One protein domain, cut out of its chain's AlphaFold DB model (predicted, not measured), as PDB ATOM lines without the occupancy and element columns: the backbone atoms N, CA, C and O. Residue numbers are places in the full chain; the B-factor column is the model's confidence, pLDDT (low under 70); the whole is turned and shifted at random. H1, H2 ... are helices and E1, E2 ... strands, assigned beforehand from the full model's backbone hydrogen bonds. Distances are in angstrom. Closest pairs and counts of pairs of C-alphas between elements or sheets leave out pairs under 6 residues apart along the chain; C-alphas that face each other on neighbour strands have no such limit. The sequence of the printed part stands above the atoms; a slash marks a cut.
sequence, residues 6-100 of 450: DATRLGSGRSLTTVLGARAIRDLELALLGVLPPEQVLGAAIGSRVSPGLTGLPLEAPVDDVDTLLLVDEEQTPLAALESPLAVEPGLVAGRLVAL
ATOM      1  N   ASP A   6     110.456  -3.766 -17.206       44.72
ATOM      2  CA  ASP A   6     109.492  -3.780 -16.092       44.72
ATOM      3  C   ASP A   6     110.014  -4.622 -14.921       44.72
ATOM      4  O   ASP A   6     109.937  -4.218 -13.761       44.72
ATOM      5  N   ALA A   7     110.651  -5.756 -15.237       44.75
ATOM      6  CA  ALA A   7     111.328  -6.615 -14.267       44.75
ATOM      7  C   ALA A   7     112.535  -5.953 -13.578       44.75
ATOM      8  O   ALA A   7     112.994  -6.460 -12.561       44.75
ATOM      9  N   THR A   8     113.047  -4.834 -14.104       45.31
ATOM     10  CA  THR A   8     114.166  -4.090 -13.499       45.31
ATOM     11  C   THR A   8     113.686  -2.982 -12.545       45.31
ATOM     12  O   THR A   8     114.477  -2.477 -11.753       45.31
ATOM     13  N   ARG A   9     112.400  -2.593 -12.587       49.38
ATOM     14  CA  ARG A   9     111.817  -1.613 -11.644       49.38
ATOM     15  C   ARG A   9     111.374  -2.243 -10.328       49.38
ATOM     16  O   ARG A   9     111.432  -1.595  -9.291       49.38
ATOM     17  N   LEU A  10     110.929  -3.494 -10.379       52.94
ATOM     18  CA  LEU A  10     110.565  -4.274  -9.205       52.94
ATOM     19  C   LEU A  10     111.851  -4.838  -8.586       52.94
ATOM     20  O   LEU A  10     112.562  -5.608  -9.227       52.94
ATOM     21  N   GLY A  11     112.174  -4.420  -7.359       53.34
ATOM     22  CA  GLY A  11     113.365  -4.893  -6.648       53.34
ATOM     23  C   GLY A  11     113.347  -6.407  -6.398       53.34
ATOM     24  O   GLY A  11     112.314  -7.061  -6.517       53.34
ATOM     25  N   SER A  12     114.485  -6.975  -5.986       56.44
ATOM     26  CA  SER A  12     114.650  -8.417  -5.712       56.44
ATOM     27  C   SER A  12     113.947  -8.912  -4.431       56.44
ATOM     28  O   SER A  12     114.439  -9.832  -3.776       56.44
ATOM     29  N   GLY A  13     112.861  -8.250  -4.036       67.69
ATOM     30  CA  GLY A  13     112.082  -8.510  -2.832       67.69
ATOM     31  C   GLY A  13     110.965  -9.534  -3.035       67.69
ATOM     32  O   GLY A  13     110.710 -10.017  -4.143       67.69
ATOM     33  N   ARG A  14     110.273  -9.871  -1.946       86.19
ATOM     34  CA  ARG A  14     109.115 -10.768  -1.969       86.19
ATOM     35  C   ARG A  14     107.909 -10.021  -2.531       86.19
ATOM     36  O   ARG A  14     107.458  -9.032  -1.960       86.19
ATOM     37  N   SER A  15     107.364 -10.521  -3.636       88.81
ATOM     38  CA  SER A  15     106.171  -9.960  -4.272       88.81
ATOM     39  C   SER A  15     104.927 -10.813  -4.033       88.81
ATOM     40  O   SER A  15     104.986 -12.044  -3.989       88.81
ATOM     41  N   LEU A  16     103.788 -10.137  -3.896       93.44
ATOM     42  CA  LEU A  16     102.444 -10.715  -3.938       93.44
ATOM     43  C   LEU A  16     101.725 -10.159  -5.175       93.44
ATOM     44  O   LEU A  16     102.055  -9.072  -5.635       93.44
ATOM     45  N   THR A  17     100.763 -10.883  -5.747       94.50
ATOM     46  CA  THR A  17      99.968 -10.411  -6.896       94.50
ATOM     47  C   THR A  17      98.486 -10.486  -6.564       94.50
ATOM     48  O   THR A  17      98.041 -11.483  -5.998       94.50
ATOM     49  N   THR A  18      97.728  -9.452  -6.929       95.06
ATOM     50  CA  THR A  18      96.271  -9.404  -6.768       95.06
ATOM     51  C   THR A  18      95.589  -8.904  -8.042       95.06
ATOM     52  O   THR A  18      96.073  -7.979  -8.701       95.06
ATOM     53  N   VAL A  19      94.471  -9.541  -8.398       94.44
ATOM     54  CA  VAL A  19      93.658  -9.194  -9.570       94.44
ATOM     55  C   VAL A  19      92.669  -8.103  -9.172       94.44
ATOM     56  O   VAL A  19      91.864  -8.288  -8.261       94.44
ATOM     57  N   LEU A  20      92.713  -6.967  -9.861       92.19
ATOM     58  CA  LEU A  20      91.780  -5.868  -9.650       92.19
ATOM     59  C   LEU A  20      90.464  -6.106 -10.400       92.19
ATOM     60  O   LEU A  20      90.453  -6.414 -11.591       92.19
ATOM     61  N   GLY A  21      89.340  -5.867  -9.723       88.88
ATOM     62  CA  GLY A  21      88.040  -5.739 -10.385       88.88
ATOM     63  C   GLY A  21      87.950  -4.457 -11.226       88.88
ATOM     64  O   GLY A  21      88.625  -3.467 -10.941       88.88
ATOM     65  N   ALA A  22      87.068  -4.439 -12.231       83.88
ATOM     66  CA  ALA A  22      86.968  -3.355 -13.220       83.88
ATOM     67  C   ALA A  22      86.858  -1.932 -12.623       83.88
ATOM     68  O   ALA A  22      87.472  -1.000 -13.139       83.88
ATOM     69  N   ARG A  23      86.133  -1.764 -11.507       85.81
ATOM     70  CA  ARG A  23      86.036  -0.483 -10.781       85.81
ATOM     71  C   ARG A  23      87.383  -0.041 -10.198       85.81
ATOM     72  O   ARG A  23      87.757   1.114 -10.354       85.81
ATOM     73  N   ALA A  24      88.121  -0.958  -9.571       90.81
ATOM     74  CA  ALA A  24      89.429  -0.667  -8.988       90.81
ATOM     75  C   ALA A  24      90.490  -0.369 -10.061       90.81
ATOM     76  O   ALA A  24      91.361   0.458  -9.820       90.81
ATOM     77  N   ILE A  25      90.386  -0.977 -11.254       90.00
ATOM     78  CA  ILE A  25      91.222  -0.626 -12.418       90.00
ATOM     79  C   ILE A  25      90.979   0.829 -12.843       90.00
ATOM     80  O   ILE A  25      91.937   1.572 -13.020       90.00
ATOM     81  N   ARG A  26      89.721   1.268 -12.939       87.88
ATOM     82  CA  ARG A  26      89.393   2.656 -13.310       87.88
ATOM     83  C   ARG A  26      89.782   3.669 -12.238       87.88
ATOM     84  O   ARG A  26      90.365   4.699 -12.559       87.88
ATOM     85  N   ASP A  27      89.520   3.365 -10.965       90.94
ATOM     86  CA  ASP A  27      89.977   4.205  -9.850       90.94
ATOM     87  C   ASP A  27      91.520   4.317  -9.849       90.94
ATOM     88  O   ASP A  27      92.060   5.394  -9.600       90.94
ATOM     89  N   LEU A  28      92.235   3.239 -10.207       92.00
ATOM     90  CA  LEU A  28      93.689   3.235 -10.393       92.00
ATOM     91  C   LEU A  28      94.110   4.125 -11.572       92.00
ATOM     92  O   LEU A  28      95.032   4.921 -11.431       92.00
ATOM     93  N   GLU A  29      93.445   4.025 -12.724       89.94
ATOM     94  CA  GLU A  29      93.740   4.854 -13.900       89.94
ATOM     95  C   GLU A  29      93.514   6.349 -13.620       89.94
ATOM     96  O   GLU A  29      94.345   7.175 -13.998       89.94
ATOM     97  N   LEU A  30      92.453   6.702 -12.884       90.38
ATOM     98  CA  LEU A  30      92.196   8.072 -12.428       90.38
ATOM     99  C   LEU A  30      93.235   8.560 -11.406       90.38
ATOM    100  O   LEU A  30      93.644   9.718 -11.473       90.38
ATOM    101  N   ALA A  31      93.682   7.707 -10.478       91.56
ATOM    102  CA  ALA A  31      94.736   8.052  -9.520       91.56
ATOM    103  C   ALA A  31      96.096   8.257 -10.215       91.56
ATOM    104  O   ALA A  31      96.808   9.215  -9.927       91.56
ATOM    105  N   LEU A  32      96.427   7.413 -11.199       90.19
ATOM    106  CA  LEU A  32      97.638   7.540 -12.023       90.19
ATOM    107  C   LEU A  32      97.613   8.740 -12.986       90.19
ATOM    108  O   LEU A  32      98.669   9.152 -13.462       90.19
ATOM    109  N   LEU A  33      96.431   9.288 -13.276       89.00
ATOM    110  CA  LEU A  33      96.244  10.541 -14.011       89.00
ATOM    111  C   LEU A  33      96.237  11.776 -13.082       89.00
ATOM    112  O   LEU A  33      96.215  12.903 -13.563       89.00
ATOM    113  N   GLY A  34      96.242  11.581 -11.757       89.19
ATOM    114  CA  GLY A  34      96.118  12.660 -10.771       89.19
ATOM    115  C   GLY A  34      94.703  13.236 -10.630       89.19
ATOM    116  O   GLY A  34      94.542  14.292 -10.028       89.19
ATOM    117  N   VAL A  35      93.683  12.559 -11.174       90.31
ATOM    118  CA  VAL A  35      92.267  12.941 -11.022       90.31
ATOM    119  C   VAL A  35      91.725  12.511  -9.662       90.31
ATOM    120  O   VAL A  35      91.057  13.291  -8.990       90.31
ATOM    121  N   LEU A  36      92.028  11.283  -9.236       90.12
ATOM    122  CA  LEU A  36      91.793  10.861  -7.855       90.12
ATOM    123  C   LEU A  36      93.054  11.121  -7.015       90.12
ATOM    124  O   LEU A  36      94.167  10.965  -7.522       90.12
ATOM    125  N   PRO A  37      92.907  11.519  -5.739       87.31
ATOM    126  CA  PRO A  37      94.048  11.767  -4.870       87.31
ATOM    127  C   PRO A  37      94.812  10.459  -4.592       87.31
ATOM    128  O   PRO A  37      94.173   9.404  -4.514       87.31
ATOM    129  N   PRO A  38      96.140  10.503  -4.361       84.00
ATOM    130  CA  PRO A  38      96.929   9.314  -4.026       84.00
ATOM    131  C   PRO A  38      96.362   8.523  -2.842       84.00
ATOM    132  O   PRO A  38      96.462   7.301  -2.835       84.00
ATOM    133  N   GLU A  39      95.720   9.209  -1.890       93.06
ATOM    134  CA  GLU A  39      95.114   8.628  -0.684       93.06
ATOM    135  C   GLU A  39      93.877   7.756  -0.932       93.06
ATOM    136  O   GLU A  39      93.383   7.137   0.010       93.06
ATOM    137  N   GLN A  40      93.323   7.734  -2.146       93.75
ATOM    138  CA  GLN A  40      92.075   7.033  -2.445       93.75
ATOM    139  C   GLN A  40      92.189   5.515  -2.207       93.75
ATOM    140  O   GLN A  40      93.172   4.868  -2.573       93.75
ATOM    141  N   VAL A  41      91.135   4.926  -1.638       95.25
ATOM    142  CA  VAL A  41      90.946   3.470  -1.600       95.25
ATOM    143  C   VAL A  41      90.330   3.013  -2.925       95.25
ATOM    144  O   VAL A  41      89.198   3.380  -3.253       95.25
ATOM    145  N   LEU A  42      91.068   2.221  -3.699       93.75
ATOM    146  CA  LEU A  42      90.656   1.727  -5.014       93.75
ATOM    147  C   LEU A  42      89.447   0.790  -4.896       93.75
ATOM    148  O   LEU A  42      89.438  -0.122  -4.072       93.75
ATOM    149  N   GLY A  43      88.416   0.994  -5.719       89.81
ATOM    150  CA  GLY A  43      87.190   0.190  -5.693       89.81
ATOM    151  C   GLY A  43      86.189   0.572  -4.595       89.81
ATOM    152  O   GLY A  43      85.028   0.172  -4.683       89.81
ATOM    153  N   ALA A  44      86.584   1.375  -3.601       89.88
ATOM    154  CA  ALA A  44      85.696   1.886  -2.557       89.88
ATOM    155  C   ALA A  44      84.915   3.136  -3.017       89.88
ATOM    156  O   ALA A  44      84.944   3.521  -4.192       89.88
ATOM    157  N   ALA A  45      84.161   3.763  -2.109       87.44
ATOM    158  CA  ALA A  45      83.506   5.043  -2.377       87.44
ATOM    159  C   ALA A  45      84.550   6.143  -2.654       87.44
ATOM    160  O   ALA A  45      85.650   6.138  -2.098       87.44
ATOM    161  N   ILE A  46      84.216   7.096  -3.525       85.00
ATOM    162  CA  ILE A  46      85.114   8.225  -3.796       85.00
ATOM    163  C   ILE A  46      85.210   9.074  -2.528       85.00
ATOM    164  O   ILE A  46      84.204   9.371  -1.891       85.00
ATOM    165  N   GLY A  47      86.434   9.417  -2.128       83.81
ATOM    166  CA  GLY A  47      86.700  10.082  -0.854       83.81
ATOM    167  C   GLY A  47      86.952   9.132   0.324       83.81
ATOM    168  O   GLY A  47      87.400   9.612   1.365       83.81
ATOM    169  N   SER A  48      86.772   7.812   0.176       89.50
ATOM    170  CA  SER A  48      87.378   6.834   1.093       89.50
ATOM    171  C   SER A  48      88.900   6.934   0.989       89.50
ATOM    172  O   SER A  48      89.460   6.692  -0.082       89.50
ATOM    173  N   ARG A  49      89.571   7.314   2.084       90.81
ATOM    174  CA  ARG A  49      91.009   7.619   2.103       90.81
ATOM    175  C   ARG A  49      91.774   6.831   3.160       90.81
ATOM    176  O   ARG A  49      91.252   6.580   4.242       90.81
ATOM    177  N   VAL A  50      93.034   6.536   2.856       93.56
ATOM    178  CA  VAL A  50      94.056   6.081   3.814       93.56
ATOM    179  C   VAL A  50      95.025   7.228   4.155       93.56
ATOM    180  O   VAL A  50      94.741   8.397   3.889       93.56
ATOM    181  N   SER A  51      96.150   6.921   4.808       90.75
ATOM    182  CA  SER A  51      97.165   7.911   5.185       90.75
ATOM    183  C   SER A  51      97.744   8.669   3.974       90.75
ATOM    184  O   SER A  51      97.942   8.054   2.926       90.75
ATOM    185  N   PRO A  52      98.091   9.967   4.127       88.75
ATOM    186  CA  PRO A  52      98.723  10.776   3.082       88.75
ATOM    187  C   PRO A  52      99.882  10.082   2.357       88.75
ATOM    188  O   PRO A  52     100.790   9.549   2.997       88.75
ATOM    189  N   GLY A  53      99.862  10.120   1.023       86.62
ATOM    190  CA  GLY A  53     100.882   9.529   0.152       86.62
ATOM    191  C   GLY A  53     100.813   8.008  -0.056       86.62
ATOM    192  O   GLY A  53     101.676   7.472  -0.755       86.62
ATOM    193  N   LEU A  54      99.822   7.307   0.510       94.19
ATOM    194  CA  LEU A  54      99.588   5.873   0.284       94.19
ATOM    195  C   LEU A  54      98.262   5.652  -0.446       94.19
ATOM    196  O   LEU A  54      97.280   6.294  -0.113       94.19
ATOM    197  N   THR A  55      98.197   4.695  -1.365       96.38
ATOM    198  CA  THR A  55      96.949   4.264  -2.015       96.38
ATOM    199  C   THR A  55      96.418   3.013  -1.328       96.38
ATOM    200  O   THR A  55      97.190   2.098  -1.035       96.38
ATOM    201  N   GLY A  56      95.112   2.976  -1.054       95.69
ATOM    202  CA  GLY A  56      94.455   1.857  -0.376       95.69
ATOM    203  C   GLY A  56      93.834   0.846  -1.343       95.69
ATOM    204  O   GLY A  56      93.391   1.208  -2.430       95.69
ATOM    205  N   LEU A  57      93.743  -0.417  -0.932       96.06
ATOM    206  CA  LEU A  57      93.093  -1.497  -1.671       96.06
ATOM    207  C   LEU A  57      92.401  -2.471  -0.697       96.06
ATOM    208  O   LEU A  57      93.082  -3.026   0.172       96.06
ATOM    209  N   PRO A  58      91.087  -2.729  -0.840       95.06
ATOM    210  CA  PRO A  58      90.409  -3.790  -0.104       95.06
ATOM    211  C   PRO A  58      90.988  -5.154  -0.498       95.06
ATOM    212  O   PRO A  58      90.906  -5.559  -1.660       95.06
ATOM    213  N   LEU A  59      91.620  -5.841   0.453       93.44
ATOM    214  CA  LEU A  59      92.308  -7.110   0.240       93.44
ATOM    215  C   LEU A  59      92.446  -7.890   1.556       93.44
ATOM    216  O   LEU A  59      93.136  -7.462   2.480       93.44
ATOM    217  N   GLU A  60      91.864  -9.086   1.609       89.12
ATOM    218  CA  GLU A  60      92.105 -10.060   2.680       89.12
ATOM    219  C   GLU A  60      93.345 -10.913   2.362       89.12
ATOM    220  O   GLU A  60      93.246 -12.064   1.940       89.12
ATOM    221  N   ALA A  61      94.538 -10.338   2.536       81.69
ATOM    222  CA  ALA A  61      95.798 -11.066   2.391       81.69
ATOM    223  C   ALA A  61      96.848 -10.608   3.420       81.69
ATOM    224  O   ALA A  61      96.960  -9.407   3.676       81.69
ATOM    225  N   PRO A  62      97.660 -11.526   3.982       84.00
ATOM    226  CA  PRO A  62      98.808 -11.149   4.795       84.00
ATOM    227  C   PRO A  62      99.876 -10.505   3.903       84.00
ATOM    228  O   PRO A  62     100.401 -11.143   2.988       84.00
ATOM    229  N   VAL A  63     100.191  -9.240   4.181       88.38
ATOM    230  CA  VAL A  63     101.253  -8.472   3.502       88.38
ATOM    231  C   VAL A  63     102.525  -8.335   4.346       88.38
ATOM    232  O   VAL A  63     103.458  -7.644   3.950       88.38
ATOM    233  N   ASP A  64     102.596  -9.040   5.478       86.06
ATOM    234  CA  ASP A  64     103.812  -9.148   6.282       86.06
ATOM    235  C   ASP A  64     104.968  -9.733   5.446       86.06
ATOM    236  O   ASP A  64     104.820 -10.745   4.745       86.06
ATOM    237  N   ASP A  65     106.124  -9.073   5.518       85.50
ATOM    238  CA  ASP A  65     107.321  -9.340   4.710       85.50
ATOM    239  C   ASP A  65     107.101  -9.287   3.179       85.50
ATOM    240  O   ASP A  65     107.861  -9.908   2.435       85.50
ATOM    241  N   VAL A  66     106.071  -8.590   2.678       91.56
ATOM    242  CA  VAL A  66     105.888  -8.324   1.238       91.56
ATOM    243  C   VAL A  66     106.488  -6.959   0.893       91.56
ATOM    244  O   VAL A  66     106.030  -5.932   1.380       91.56
ATOM    245  N   ASP A  67     107.485  -6.931   0.008       92.50
ATOM    246  CA  ASP A  67     108.112  -5.690  -0.465       92.50
ATOM    247  C   ASP A  67     107.235  -4.952  -1.491       92.50
ATOM    248  O   ASP A  67     107.198  -3.718  -1.526       92.50
ATOM    249  N   THR A  68     106.504  -5.714  -2.316       94.19
ATOM    250  CA  THR A  68     105.671  -5.183  -3.403       94.19
ATOM    251  C   THR A  68     104.391  -5.998  -3.594       94.19
ATOM    252  O   THR A  68     104.440  -7.201  -3.858       94.19
ATOM    253  N   LEU A  69     103.239  -5.328  -3.566       95.50
ATOM    254  CA  LEU A  69     101.965  -5.885  -4.020       95.50
ATOM    255  C   LEU A  69     101.699  -5.455  -5.470       95.50
ATOM    256  O   LEU A  69     101.445  -4.286  -5.753       95.50
ATOM    257  N   LEU A  70     101.771  -6.411  -6.392       95.50
ATOM    258  CA  LEU A  70     101.546  -6.226  -7.820       95.50
ATOM    259  C   LEU A  70     100.045  -6.209  -8.132       95.50
ATOM    260  O   LEU A  70      99.321  -7.147  -7.791       95.50
ATOM    261  N   LEU A  71      99.595  -5.155  -8.807       94.94
ATOM    262  CA  LEU A  71      98.211  -4.956  -9.223       94.94
ATOM    263  C   LEU A  71      98.073  -5.356 -10.695       94.94
ATOM    264  O   LEU A  71      98.734  -4.774 -11.562       94.94
ATOM    265  N   VAL A  72      97.231  -6.347 -10.986       93.31
ATOM    266  CA  VAL A  72      97.027  -6.875 -12.347       93.31
ATOM    267  C   VAL A  72      95.557  -6.859 -12.758       93.31
ATOM    268  O   VAL A  72      94.666  -6.813 -11.913       93.31
ATOM    269  N   ASP A  73      95.306  -6.891 -14.063       89.81
ATOM    270  CA  ASP A  73      93.977  -7.144 -14.627       89.81
ATOM    271  C   ASP A  73      93.631  -8.651 -14.655       89.81
ATOM    272  O   ASP A  73      94.406  -9.506 -14.217       89.81
ATOM    273  N   GLU A  74      92.440  -8.974 -15.169       88.19
ATOM    274  CA  GLU A  74      91.917 -10.342 -15.316       88.19
ATOM    275  C   GLU A  74      92.775 -11.255 -16.218       88.19
ATOM    276  O   GLU A  74      92.753 -12.475 -16.058       88.19
ATOM    277  N   GLU A  75      93.598 -10.679 -17.101       86.06
ATOM    278  CA  GLU A  75      94.573 -11.390 -17.942       86.06
ATOM    279  C   GLU A  75      95.938 -11.586 -17.231       86.06
ATOM    280  O   GLU A  75      96.912 -12.040 -17.834       86.06
ATOM    281  N   GLN A  76      96.008 -11.293 -15.923       88.50
ATOM    282  CA  GLN A  76      97.216 -11.291 -15.081       88.50
ATOM    283  C   GLN A  76      98.287 -10.296 -15.536       88.50
ATOM    284  O   GLN A  76      99.486 -10.526 -15.361       88.50
ATOM    285  N   THR A  77      97.881  -9.176 -16.129       88.69
ATOM    286  CA  THR A  77      98.801  -8.297 -16.847       88.69
ATOM    287  C   THR A  77      99.219  -7.093 -15.966       88.69
ATOM    288  O   THR A  77      98.396  -6.219 -15.724       88.69
ATOM    289  N   PRO A  78     100.502  -6.983 -15.549       91.31
ATOM    290  CA  PRO A  78     101.307  -5.794 -15.203       91.31
ATOM    291  C   PRO A  78     100.778  -4.355 -15.013       91.31
ATOM    292  O   PRO A  78     101.468  -3.488 -15.535       91.31
ATOM    293  N   LEU A  79      99.663  -4.012 -14.355       91.69
ATOM    294  CA  LEU A  79      99.202  -2.602 -14.323       91.69
ATOM    295  C   LEU A  79     100.094  -1.680 -13.462       91.69
ATOM    296  O   LEU A  79     100.730  -0.751 -13.970       91.69
ATOM    297  N   ALA A  80     100.133  -1.919 -12.152       95.00
ATOM    298  CA  ALA A  80     100.793  -1.051 -11.173       95.00
ATOM    299  C   ALA A  80     101.324  -1.861  -9.980       95.00
ATOM    300  O   ALA A  80     101.149  -3.078  -9.911       95.00
ATOM    301  N   ALA A  81     101.970  -1.190  -9.034       95.31
ATOM    302  CA  ALA A  81     102.440  -1.781  -7.789       95.31
ATOM    303  C   ALA A  81     102.131  -0.874  -6.593       95.31
ATOM    304  O   ALA A  81     102.204   0.348  -6.713       95.31
ATOM    305  N   LEU A  82     101.846  -1.475  -5.436       95.31
ATOM    306  CA  LEU A  82     101.979  -0.817  -4.138       95.31
ATOM    307  C   LEU A  82     103.318  -1.254  -3.526       95.31
ATOM    308  O   LEU A  82     103.499  -2.432  -3.211       95.31
ATOM    309  N   GLU A  83     104.263  -0.324  -3.394       94.81
ATOM    310  CA  GLU A  83     105.538  -0.546  -2.700       94.81
ATOM    311  C   GLU A  83     105.365  -0.423  -1.184       94.81
ATOM    312  O   GLU A  83     104.640   0.458  -0.707       94.81
ATOM    313  N   SER A  84     106.090  -1.266  -0.442       92.38
ATOM    314  CA  SER A  84     106.026  -1.356   1.023       92.38
ATOM    315  C   SER A  84     104.579  -1.465   1.546       92.38
ATOM    316  O   SER A  84     104.169  -0.638   2.366       92.38
ATOM    317  N   PRO A  85     103.775  -2.426   1.040       94.25
ATOM    318  CA  PRO A  85     102.390  -2.598   1.455       94.25
ATOM    319  C   PRO A  85     102.292  -2.909   2.954       94.25
ATOM    320  O   PRO A  85     103.042  -3.721   3.488       94.25
ATOM    321  N   LEU A  86     101.323  -2.291   3.621       94.31
ATOM    322  CA  LEU A  86     101.023  -2.497   5.034       94.31
ATOM    323  C   LEU A  86      99.521  -2.699   5.241       94.31
ATOM    324  O   LEU A  86      98.699  -2.065   4.576       94.31
ATOM    325  N   ALA A  87      99.157  -3.578   6.174       93.31
ATOM    326  CA  ALA A  87      97.774  -3.723   6.610       93.31
ATOM    327  C   ALA A  87      97.388  -2.502   7.463       93.31
ATOM    328  O   ALA A  87      98.029  -2.224   8.475       93.31
ATOM    329  N   VAL A  88      96.362  -1.762   7.038       91.00
ATOM    330  CA  VAL A  88      95.861  -0.571   7.750       91.00
ATOM    331  C   VAL A  88      94.805  -0.975   8.776       91.00
ATOM    332  O   VAL A  88      94.836  -0.539   9.923       91.00
ATOM    333  N   GLU A  89      93.891  -1.848   8.358       91.31
ATOM    334  CA  GLU A  89      92.836  -2.458   9.165       91.31
ATOM    335  C   GLU A  89      92.454  -3.820   8.540       91.31
ATOM    336  O   GLU A  89      92.909  -4.126   7.432       91.31
ATOM    337  N   PRO A  90      91.677  -4.687   9.220       90.56
ATOM    338  CA  PRO A  90      91.292  -5.985   8.668       90.56
ATOM    339  C   PRO A  90      90.604  -5.852   7.301       90.56
ATOM    340  O   PRO A  90      89.561  -5.218   7.185       90.56
ATOM    341  N   GLY A  91      91.202  -6.455   6.269       92.94
ATOM    342  CA  GLY A  91      90.706  -6.389   4.891       92.94
ATOM    343  C   GLY A  91      91.125  -5.144   4.095       92.94
ATOM    344  O   GLY A  91      90.666  -4.995   2.965       92.94
ATOM    345  N   LEU A  92      91.994  -4.269   4.621       95.12
ATOM    346  CA  LEU A  92      92.506  -3.089   3.910       95.12
ATOM    347  C   LEU A  92      94.039  -3.027   3.933       95.12
ATOM    348  O   LEU A  92      94.664  -2.884   4.987       95.12
ATOM    349  N   VAL A  93      94.642  -3.052   2.745       95.56
ATOM    350  CA  VAL A  93      96.078  -2.831   2.532       95.56
ATOM    351  C   VAL A  93      96.291  -1.426   1.974       95.56
ATOM    352  O   VAL A  93      95.499  -0.963   1.157       95.56
ATOM    353  N   ALA A  94      97.371  -0.753   2.365       95.75
ATOM    354  CA  ALA A  94      97.826   0.474   1.717       95.75
ATOM    355  C   ALA A  94      99.322   0.421   1.406       95.75
ATOM    356  O   ALA A  94     100.083  -0.245   2.100       95.75
ATOM    357  N   GLY A  95      99.759   1.141   0.378       95.25
ATOM    358  CA  GLY A  95     101.175   1.264   0.033       95.25
ATOM    359  C   GLY A  95     101.417   2.389  -0.964       95.25
ATOM    360  O   GLY A  95     100.478   3.031  -1.434       95.25
ATOM    361  N   ARG A  96     102.679   2.660  -1.288       94.94
ATOM    362  CA  ARG A  96     103.027   3.733  -2.229       94.94
ATOM    363  C   ARG A  96     102.740   3.275  -3.655       94.94
ATOM    364  O   ARG A  96     103.341   2.308  -4.114       94.94
ATOM    365  N   LEU A  97     101.852   3.971  -4.356       95.12
ATOM    366  CA  LEU A  97     101.486   3.613  -5.722       95.12
ATOM    367  C   LEU A  97     102.601   3.946  -6.722       95.12
ATOM    368  O   LEU A  97     103.068   5.081  -6.802       95.12
ATOM    369  N   VAL A  98     102.980   2.953  -7.527       93.25
ATOM    370  CA  VAL A  98     103.946   3.079  -8.622       93.25
ATOM    371  C   VAL A  98     103.329   2.558  -9.917       93.25
ATOM    372  O   VAL A  98     102.918   1.401 -10.017       93.25
ATOM    373  N   ALA A  99     103.292   3.416 -10.938       91.50
ATOM    374  CA  ALA A  99     102.888   3.032 -12.285       91.50
ATOM    375  C   ALA A  99     103.939   2.109 -12.920       91.50
ATOM    376  O   ALA A  99     105.102   2.496 -13.079       91.50
ATOM    377  N   LEU A 100     103.520   0.916 -13.348       89.81
ATOM    378  CA  LEU A 100     104.369   0.038 -14.155       89.81
ATOM    379  C   LEU A 100     104.144   0.335 -15.636       89.81
ATOM    380  O   LEU A 100     105.080   0.719 -16.336       89.81
TER     381      LEU A 100
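Overview. This is residues 6 to 100 of the 450 residues of the protein "Adenylyl-sulfate kinase" of Tetrasphaera japonica T1-X7 (UniProt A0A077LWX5). A single strongly twisted sheet of five strands makes the core, with the helix H2 packed slantwise over one face and no named helix on the other. The short helix H1 lies off at the far end from H2, joined to E1 by a tight link, and a long stretch with no named element, residues 33 to 54, runs from H2 to the edge strand E2. The printed part has 95 residues, with two named helices and five named strands in the order H1 E1 H2 E2 E3 E4 E5; the sheet is mixed, in the order E1 E3 E4 E5 E2, and the class is mixed, helices and strands. The whole is compact, with a radius of gyration of the C-alphas of 12.0 A and spans of 34 by 26 by 22 A.

Arrangement. Begin at H1, residues 6 to 9, which is not on the sheet and is only just apart from E4, residues 78 to 89, at 8.5 A. Next comes the edge strand E1, residues 15 to 19, parallel to E3, residues 68 to 72, at 26 degrees, with N 18 and O 70 2.9 A apart. H2, residues 22 to 32, is on the sheet at a height over the sheet of 8.7 A, in two layers, a helix on one face of a sheet. It lies only just over E5, residues 92 to 99, with 3 of its 11 C-alphas falling on that strand, and runs slantwise to it at 52 degrees on the local plane; their closest C-alphas, those of Leu 32 and Ala 99, are 6.9 A apart. The other edge strand, E2, residues 55 to 58, is antiparallel to E5 at 133 degrees, with N 57 and O 93 2.8 A apart. E3, E4 and E5 form a meander, each the antiparallel neighbour of the one before, in two hairpins: look for N 71 and O 80 at 2.8 A, then N 83 and O 96 at 2.9 A. With E2, the antiparallel neighbour of E5, they make a Greek key, four strands in a row whose first pairs with the fourth. In H2 every O i to N i+4 pair is within hydrogen-bond range; H1 is too short for such a pair.

Along the chain. Find C-alpha 6 at (109.492, -3.780, -16.092), where H1 begins and runs 5.5 A. E1 covers 13.6 A; H2 starts at C-alpha 22, (86.968, -3.355, -13.220), and covers 15.3 A. E2 spans 10.5 A and E3 12.6 A. E4 covers 26.0 A and bends by 76 degrees at residue 84; E5 covers 20.2 A, bends by 65 degrees at residue 96, and ends at C-alpha 99, (102.888, 3.032, -12.285).

Size, cuts and confidence. The two C-alphas farthest apart, those of Ser 12 and Ala 45, are 34.1 A apart. The printed part has no cut, and its one long link joins H2 to E2. Mean pLDDT of the printed part is 87.9; look for values under 70 at residues 6 to 13.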